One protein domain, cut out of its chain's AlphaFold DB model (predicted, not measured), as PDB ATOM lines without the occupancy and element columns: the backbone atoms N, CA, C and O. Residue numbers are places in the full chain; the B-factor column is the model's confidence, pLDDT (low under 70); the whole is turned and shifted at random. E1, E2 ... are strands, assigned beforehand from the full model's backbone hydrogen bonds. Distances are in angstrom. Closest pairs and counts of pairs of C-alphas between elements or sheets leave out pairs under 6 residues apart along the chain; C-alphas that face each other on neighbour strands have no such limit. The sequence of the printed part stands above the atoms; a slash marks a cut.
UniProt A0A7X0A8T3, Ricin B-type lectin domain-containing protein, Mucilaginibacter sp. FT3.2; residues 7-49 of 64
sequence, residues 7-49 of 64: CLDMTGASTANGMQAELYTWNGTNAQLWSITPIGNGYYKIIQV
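AT A GLANCE: This is residues 7 to 49 of the 64 residues of the protein "Ricin B-type lectin domain-containing protein" of Mucilaginibacter sp. FT3.2 (UniProt A0A7X0A8T3). The model looks like a small looped head with a hairpin arm running out of it: the short hairpin of E1 and E2 and the loops of residues 11 to 20 and 26 to 33 make the head, and the longer hairpin of E3 and E4 makes the arm. The arm gives the domain much of its length. The printed part has 43 residues, with no named helix and four named strands in the order E1, E2, E3, E4, in two separate antiparallel sheets of two strands each; the class is all strand. The whole is only just loose, close to compact, with a radius of gyration of the C-alphas of 11.5 A, and it is elongated, with spans of 33 by 21 by 15 A.

HOW THE PARTS SIT: Start at the first printed residue, where E1, residues 7 to 10, has E2, residues 21 to 25, as its antiparallel neighbour, at 129 degrees between their directions. Look at C-alphas 10 and 21, which face each other at 4.6 A. In this hairpin N 9 and O 22 are within hydrogen-bond range at 2.8 A, and so are N 24 and O 7 at 3.0 A. Go on to E3, residues 34 to 40, and E4, residues 43 to 48, a hairpin of antiparallel neighbours at 157 degrees. Here C-alphas 38 and 44 face each other at 4.4 A. N 35 and O 47 are 2.8 A apart and N 43 and O 40 are 2.9 A apart, both within hydrogen-bond range. Between the two hairpins, E1 and E4 are only just apart, with their closest C-alphas at 8.1 A. E1 and E3 are also only just apart, at 8.4 A. E2 is apart from both E3 and E4.

IN THESE COORDINATES: Find C-alpha 7 at (-2.591, -36.100, -6.882); from there E1 runs 9.7 A to Met 10. Ala 21 opens E2, which runs 12.7 A to Thr 25. Then find C-alpha 34 at (-0.426, -26.942, -10.441), from which E3, the longest strand by residues, runs 18.4 A to Gly 40. E4 begins at Tyr 43 and runs back 16.5 A to C-alpha 48 at (-4.165, -25.232, -12.679).

THE WHOLE: Look for the two C-alphas farthest apart at Asn 27 and Asn 41, with 33.7 A between them; those of Cys 7 and Val 49, the first and last printed, are 13.4 A apart. The printed part has no cut. The link from E3 to E4, two residues, is tight; those from E1 to E2, 10 residues, and from E2 to E3, 8 residues, are short. The mean pLDDT of the printed part is 91.8, and no printed residue is under 70.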
ATOM      1  N   CYS A   7      -2.872 -37.501  -6.629       92.50
ATOM      2  CA  CYS A   7      -2.591 -36.100  -6.882       92.50
ATOM      3  C   CYS A   7      -3.884 -35.282  -6.836       92.50
ATOM      4  O   CYS A   7      -4.979 -35.810  -7.044       92.50
ATOM      5  N   LEU A   8      -3.745 -33.986  -6.556       91.44
ATOM      6  CA  LEU A   8      -4.836 -33.031  -6.711       91.44
ATOM      7  C   LEU A   8      -5.165 -32.914  -8.206       91.44
ATOM      8  O   LEU A   8      -4.316 -32.482  -8.979       91.44
ATOM      9  N   ASP A   9      -6.372 -33.296  -8.601       93.62
ATOM     10  CA  ASP A   9      -6.843 -33.397  -9.986       93.62
ATOM     11  C   ASP A   9      -8.065 -32.488 -10.193       93.62
ATOM     12  O   ASP A   9      -8.842 -32.268  -9.265       93.62
ATOM     13  N   MET A  10      -8.245 -31.949 -11.398       93.06
ATOM     14  CA  MET A  10      -9.493 -31.291 -11.785       93.06
ATOM     15  C   MET A  10     -10.425 -32.292 -12.441       93.06
ATOM     16  O   MET A  10     -10.135 -32.763 -13.540       93.06
ATOM     17  N   THR A  11     -11.590 -32.520 -11.835       91.69
ATOM     18  CA  THR A  11     -12.513 -33.569 -12.271       91.69
ATOM     19  C   THR A  11     -12.785 -33.555 -13.771       91.69
ATOM     20  O   THR A  11     -13.229 -32.555 -14.347       91.69
ATOM     21  N   GLY A  12     -12.484 -34.693 -14.404       91.44
ATOM     22  CA  GLY A  12     -12.632 -34.908 -15.843       91.44
ATOM     23  C   GLY A  12     -11.717 -34.043 -16.717       91.44
ATOM     24  O   GLY A  12     -12.070 -33.779 -17.862       91.44
ATOM     25  N   ALA A  13     -10.594 -33.546 -16.184       91.38
ATOM     26  CA  ALA A  13      -9.730 -32.549 -16.823       91.38
ATOM     27  C   ALA A  13     -10.484 -31.274 -17.254       91.38
ATOM     28  O   ALA A  13     -10.086 -30.585 -18.198       91.38
ATOM     29  N   SER A  14     -11.588 -30.951 -16.572       89.12
ATOM     30  CA  SER A  14     -12.467 -29.863 -16.981       89.12
ATOM     31  C   SER A  14     -11.778 -28.504 -16.888       89.12
ATOM     32  O   SER A  14     -11.083 -28.181 -15.924       89.12
ATOM     33  N   THR A  15     -12.021 -27.674 -17.899       91.31
ATOM     34  CA  THR A  15     -11.600 -26.273 -17.931       91.31
ATOM     35  C   THR A  15     -12.745 -25.327 -17.582       91.31
ATOM     36  O   THR A  15     -12.581 -24.114 -17.682       91.31
ATOM     37  N   ALA A  16     -13.914 -25.830 -17.167       89.19
ATOM     38  CA  ALA A  16     -15.061 -25.009 -16.780       89.19
ATOM     39  C   ALA A  16     -14.857 -24.318 -15.415       89.19
ATOM     40  O   ALA A  16     -14.048 -24.739 -14.592       89.19
ATOM     41  N   ASN A  17     -15.572 -23.213 -15.176       86.56
ATOM     42  CA  ASN A  17     -15.595 -22.570 -13.853       86.56
ATOM     43  C   ASN A  17     -16.442 -23.392 -12.874       86.56
ATOM     44  O   ASN A  17     -17.405 -24.030 -13.287       86.56
ATOM     45  N   GLY A  18     -16.124 -23.317 -11.578       85.12
ATOM     46  CA  GLY A  18     -16.924 -23.955 -10.524       85.12
ATOM     47  C   GLY A  18     -16.765 -25.476 -10.428       85.12
ATOM     48  O   GLY A  18     -17.489 -26.116  -9.671       85.12
ATOM     49  N   MET A  19     -15.819 -26.049 -11.172       86.75
ATOM     50  CA  MET A  19     -15.456 -27.455 -11.049       86.75
ATOM     51  C   MET A  19     -14.727 -27.703  -9.731       86.75
ATOM     52  O   MET A  19     -13.915 -26.884  -9.298       86.75
ATOM     53  N   GLN A  20     -15.018 -28.838  -9.105       86.44
ATOM     54  CA  GLN A  20     -14.335 -29.265  -7.890       86.44
ATOM     55  C   GLN A  20     -13.015 -29.956  -8.243       86.44
ATOM     56  O   GLN A  20     -12.908 -30.615  -9.278       86.44
ATOM     57  N   ALA A  21     -12.022 -29.779  -7.377       88.81
ATOM     58  CA  ALA A  21     -10.804 -30.571  -7.418       88.81
ATOM     59  C   ALA A  21     -10.983 -31.843  -6.576       88.81
ATOM     60  O   ALA A  21     -11.686 -31.830  -5.562       88.81
ATOM     61  N   GLU A  22     -10.331 -32.927  -6.974       91.44
ATOM     62  CA  GLU A  22     -10.411 -34.236  -6.330       91.44
ATOM     63  C   GLU A  22      -9.021 -34.835  -6.076       91.44
ATOM     64  O   GLU A  22      -8.013 -34.345  -6.580       91.44
ATOM     65  N   LEU A  23      -8.952 -35.899  -5.272       91.88
ATOM     66  CA  LEU A  23      -7.738 -36.705  -5.133       91.88
ATOM     67  C   LEU A  23      -7.845 -37.924  -6.043       91.88
ATOM     68  O   LEU A  23      -8.519 -38.902  -5.700       91.88
ATOM     69  N   TYR A  24      -7.139 -37.875  -7.167       92.88
ATOM     70  CA  TYR A  24      -7.163 -38.916  -8.186       92.88
ATOM     71  C   TYR A  24      -5.793 -39.563  -8.350       92.88
ATOM     72  O   TYR A  24      -4.769 -38.939  -8.081       92.88
ATOM     73  N   THR A  25      -5.765 -40.827  -8.764       93.50
ATOM     74  CA  THR A  25      -4.506 -41.531  -9.033       93.50
ATOM     75  C   THR A  25      -3.690 -40.763 -10.065       93.50
ATOM     76  O   THR A  25      -4.259 -40.283 -11.048       93.50
ATOM     77  N   TRP A  26      -2.377 -40.645  -9.860       92.56
ATOM     78  CA  TRP A  26      -1.506 -39.993 -10.838       92.56
ATOM     79  C   TRP A  26      -1.723 -40.583 -12.242       92.56
ATOM     80  O   TRP A  26      -1.558 -41.784 -12.451       92.56
ATOM     81  N   ASN A  27      -2.119 -39.741 -13.198       92.31
ATOM     82  CA  ASN A  27      -2.486 -40.133 -14.561       92.31
ATOM     83  C   ASN A  27      -1.626 -39.447 -15.637       92.31
ATOM     84  O   ASN A  27      -1.858 -39.648 -16.826       92.31
ATOM     85  N   GLY A  28      -0.627 -38.648 -15.239       92.12
ATOM     86  CA  GLY A  28       0.312 -38.012 -16.165       92.12
ATOM     87  C   GLY A  28      -0.246 -36.821 -16.942       92.12
ATOM     88  O   GLY A  28       0.439 -36.301 -17.820       92.12
ATOM     89  N   THR A  29      -1.473 -36.382 -16.655       94.75
ATOM     90  CA  THR A  29      -2.113 -35.292 -17.396       94.75
ATOM     91  C   THR A  29      -1.885 -33.933 -16.743       94.75
ATOM     92  O   THR A  29      -1.684 -33.805 -15.533       94.75
ATOM     93  N   ASN A  30      -2.035 -32.873 -17.541       94.44
ATOM     94  CA  ASN A  30      -2.031 -31.500 -17.036       94.44
ATOM     95  C   ASN A  30      -3.173 -31.226 -16.043       94.44
ATOM     96  O   ASN A  30      -3.139 -30.199 -15.364       94.44
ATOM     97  N   ALA A  31      -4.175 -32.115 -15.946       94.19
ATOM     98  CA  ALA A  31      -5.258 -32.002 -14.975       94.19
ATOM     99  C   ALA A  31      -4.747 -32.002 -13.524       94.19
ATOM    100  O   ALA A  31      -5.373 -31.386 -12.663       94.19
ATOM    101  N   GLN A  32      -3.587 -32.634 -13.299       94.69
ATOM    102  CA  GLN A  32      -2.963 -32.848 -11.993       94.69
ATOM    103  C   GLN A  32      -1.778 -31.920 -11.710       94.69
ATOM    104  O   GLN A  32      -1.160 -31.995 -10.646       94.69
ATOM    105  N   LEU A  33      -1.436 -31.051 -12.662       94.75
ATOM    106  CA  LEU A  33      -0.316 -30.131 -12.537       94.75
ATOM    107  C   LEU A  33      -0.797 -28.753 -12.079       94.75
ATOM    108  O   LEU A  33      -1.741 -28.178 -12.629       94.75
ATOM    109  N   TRP A  34      -0.094 -28.207 -11.087       93.81
ATOM    110  CA  TRP A  34      -0.426 -26.942 -10.441       93.81
ATOM    111  C   TRP A  34       0.802 -26.040 -10.366       93.81
ATOM    112  O   TRP A  34       1.854 -26.436  -9.869       93.81
ATOM    113  N   SER A  35       0.659 -24.807 -10.845       94.81
ATOM    114  CA  SER A  35       1.654 -23.752 -10.682       94.81
ATOM    115  C   SER A  35       1.396 -23.008  -9.378       94.81
ATOM    116  O   SER A  35       0.316 -22.447  -9.180       94.81
ATOM    117  N   ILE A  36       2.393 -23.007  -8.494       94.62
ATOM    118  CA  ILE A  36       2.342 -22.349  -7.188       94.62
ATOM    119  C   ILE A  36       3.331 -21.188  -7.217       94.62
ATOM    120  O   ILE A  36       4.535 -21.386  -7.353       94.62
ATOM    121  N   THR A  37       2.825 -19.960  -7.118       94.44
ATOM    122  CA  THR A  37       3.650 -18.744  -7.159       94.44
ATOM    123  C   THR A  37       3.408 -17.903  -5.907       94.44
ATOM    124  O   THR A  37       2.251 -17.567  -5.642       94.44
ATOM    125  N   PRO A  38       4.446 -17.528  -5.140       94.50
ATOM    126  CA  PRO A  38       4.278 -16.607  -4.020       94.50
ATOM    127  C   PRO A  38       3.850 -15.225  -4.529       94.50
ATOM    128  O   PRO A  38       4.368 -14.742  -5.534       94.50
ATOM    129  N   ILE A  39       2.912 -14.584  -3.828       93.69
ATOM    130  CA  ILE A  39       2.444 -13.219  -4.143       93.69
ATOM    131  C   ILE A  39       2.729 -12.211  -3.018       93.69
ATOM    132  O   ILE A  39       2.307 -11.063  -3.095       93.69
ATOM    133  N   GLY A  40       3.481 -12.629  -1.995       93.06
ATOM    134  CA  GLY A  40       3.846 -11.813  -0.834       93.06
ATOM    135  C   GLY A  40       2.967 -12.081   0.389       93.06
ATOM    136  O   GLY A  40       1.932 -12.735   0.296       93.06
ATOM    137  N   ASN A  41       3.406 -11.599   1.557       92.25
ATOM    138  CA  ASN A  41       2.683 -11.696   2.836       92.25
ATOM    139  C   ASN A  41       2.236 -13.122   3.227       92.25
ATOM    140  O   ASN A  41       1.212 -13.293   3.877       92.25
ATOM    141  N   GLY A  42       2.983 -14.153   2.812       89.44
ATOM    142  CA  GLY A  42       2.640 -15.559   3.070       89.44
ATOM    143  C   GLY A  42       1.539 -16.132   2.168       89.44
ATOM    144  O   GLY A  42       1.167 -17.291   2.333       89.44
ATOM    145  N   TYR A  43       1.043 -15.361   1.198       87.88
ATOM    146  CA  TYR A  43       0.033 -15.816   0.248       87.88
ATOM    147  C   TYR A  43       0.654 -16.408  -1.017       87.88
ATOM    148  O   TYR A  43       1.698 -15.965  -1.516       87.88
ATOM    149  N   TYR A  44      -0.061 -17.382  -1.577       90.38
ATOM    150  CA  TYR A  44       0.297 -18.071  -2.807       90.38
ATOM    151  C   TYR A  44      -0.850 -18.013  -3.804       90.38
ATOM    152  O   TYR A  44      -2.021 -18.167  -3.463       90.38
ATOM    153  N   LYS A  45      -0.484 -17.836  -5.068       90.19
ATOM    154  CA  LYS A  45      -1.360 -18.033  -6.212       90.19
ATOM    155  C   LYS A  45      -1.188 -19.465  -6.700       90.19
ATOM    156  O   LYS A  45      -0.071 -19.868  -7.019       90.19
ATOM    157  N   ILE A  46      -2.293 -20.199  -6.776       91.88
ATOM    158  CA  ILE A  46      -2.329 -21.582  -7.254       91.88
ATOM    159  C   ILE A  46      -3.139 -21.610  -8.549       91.88
ATOM    160  O   ILE A  46      -4.322 -21.270  -8.548       91.88
ATOM    161  N   ILE A  47      -2.491 -21.968  -9.657       91.88
ATOM    162  CA  ILE A  47      -3.092 -22.020 -10.995       91.88
ATOM    163  C   ILE A  47      -3.012 -23.441 -11.521       91.88
ATOM    164  O   ILE A  47      -1.951 -24.061 -11.493       91.88
ATOM    165  N   GLN A  48      -4.120 -23.930 -12.053       92.12
ATOM    166  CA  GLN A  48      -4.165 -25.232 -12.679       92.12
ATOM    167  C   GLN A  48      -3.621 -25.167 -14.111       92.12
ATOM    168  O   GLN A  48      -4.025 -24.309 -14.899       92.12
ATOM    169  N   VAL A  49      -2.683 -26.056 -14.446       93.88
ATOM    170  CA  VAL A  49      -1.896 -25.968 -15.689       93.88
ATOM    171  C   VAL A  49      -2.729 -26.265 -16.939       93.88
ATOM    172  O   VAL A  49      -2.517 -25.628 -17.965       93.88
TER     173      VAL A  49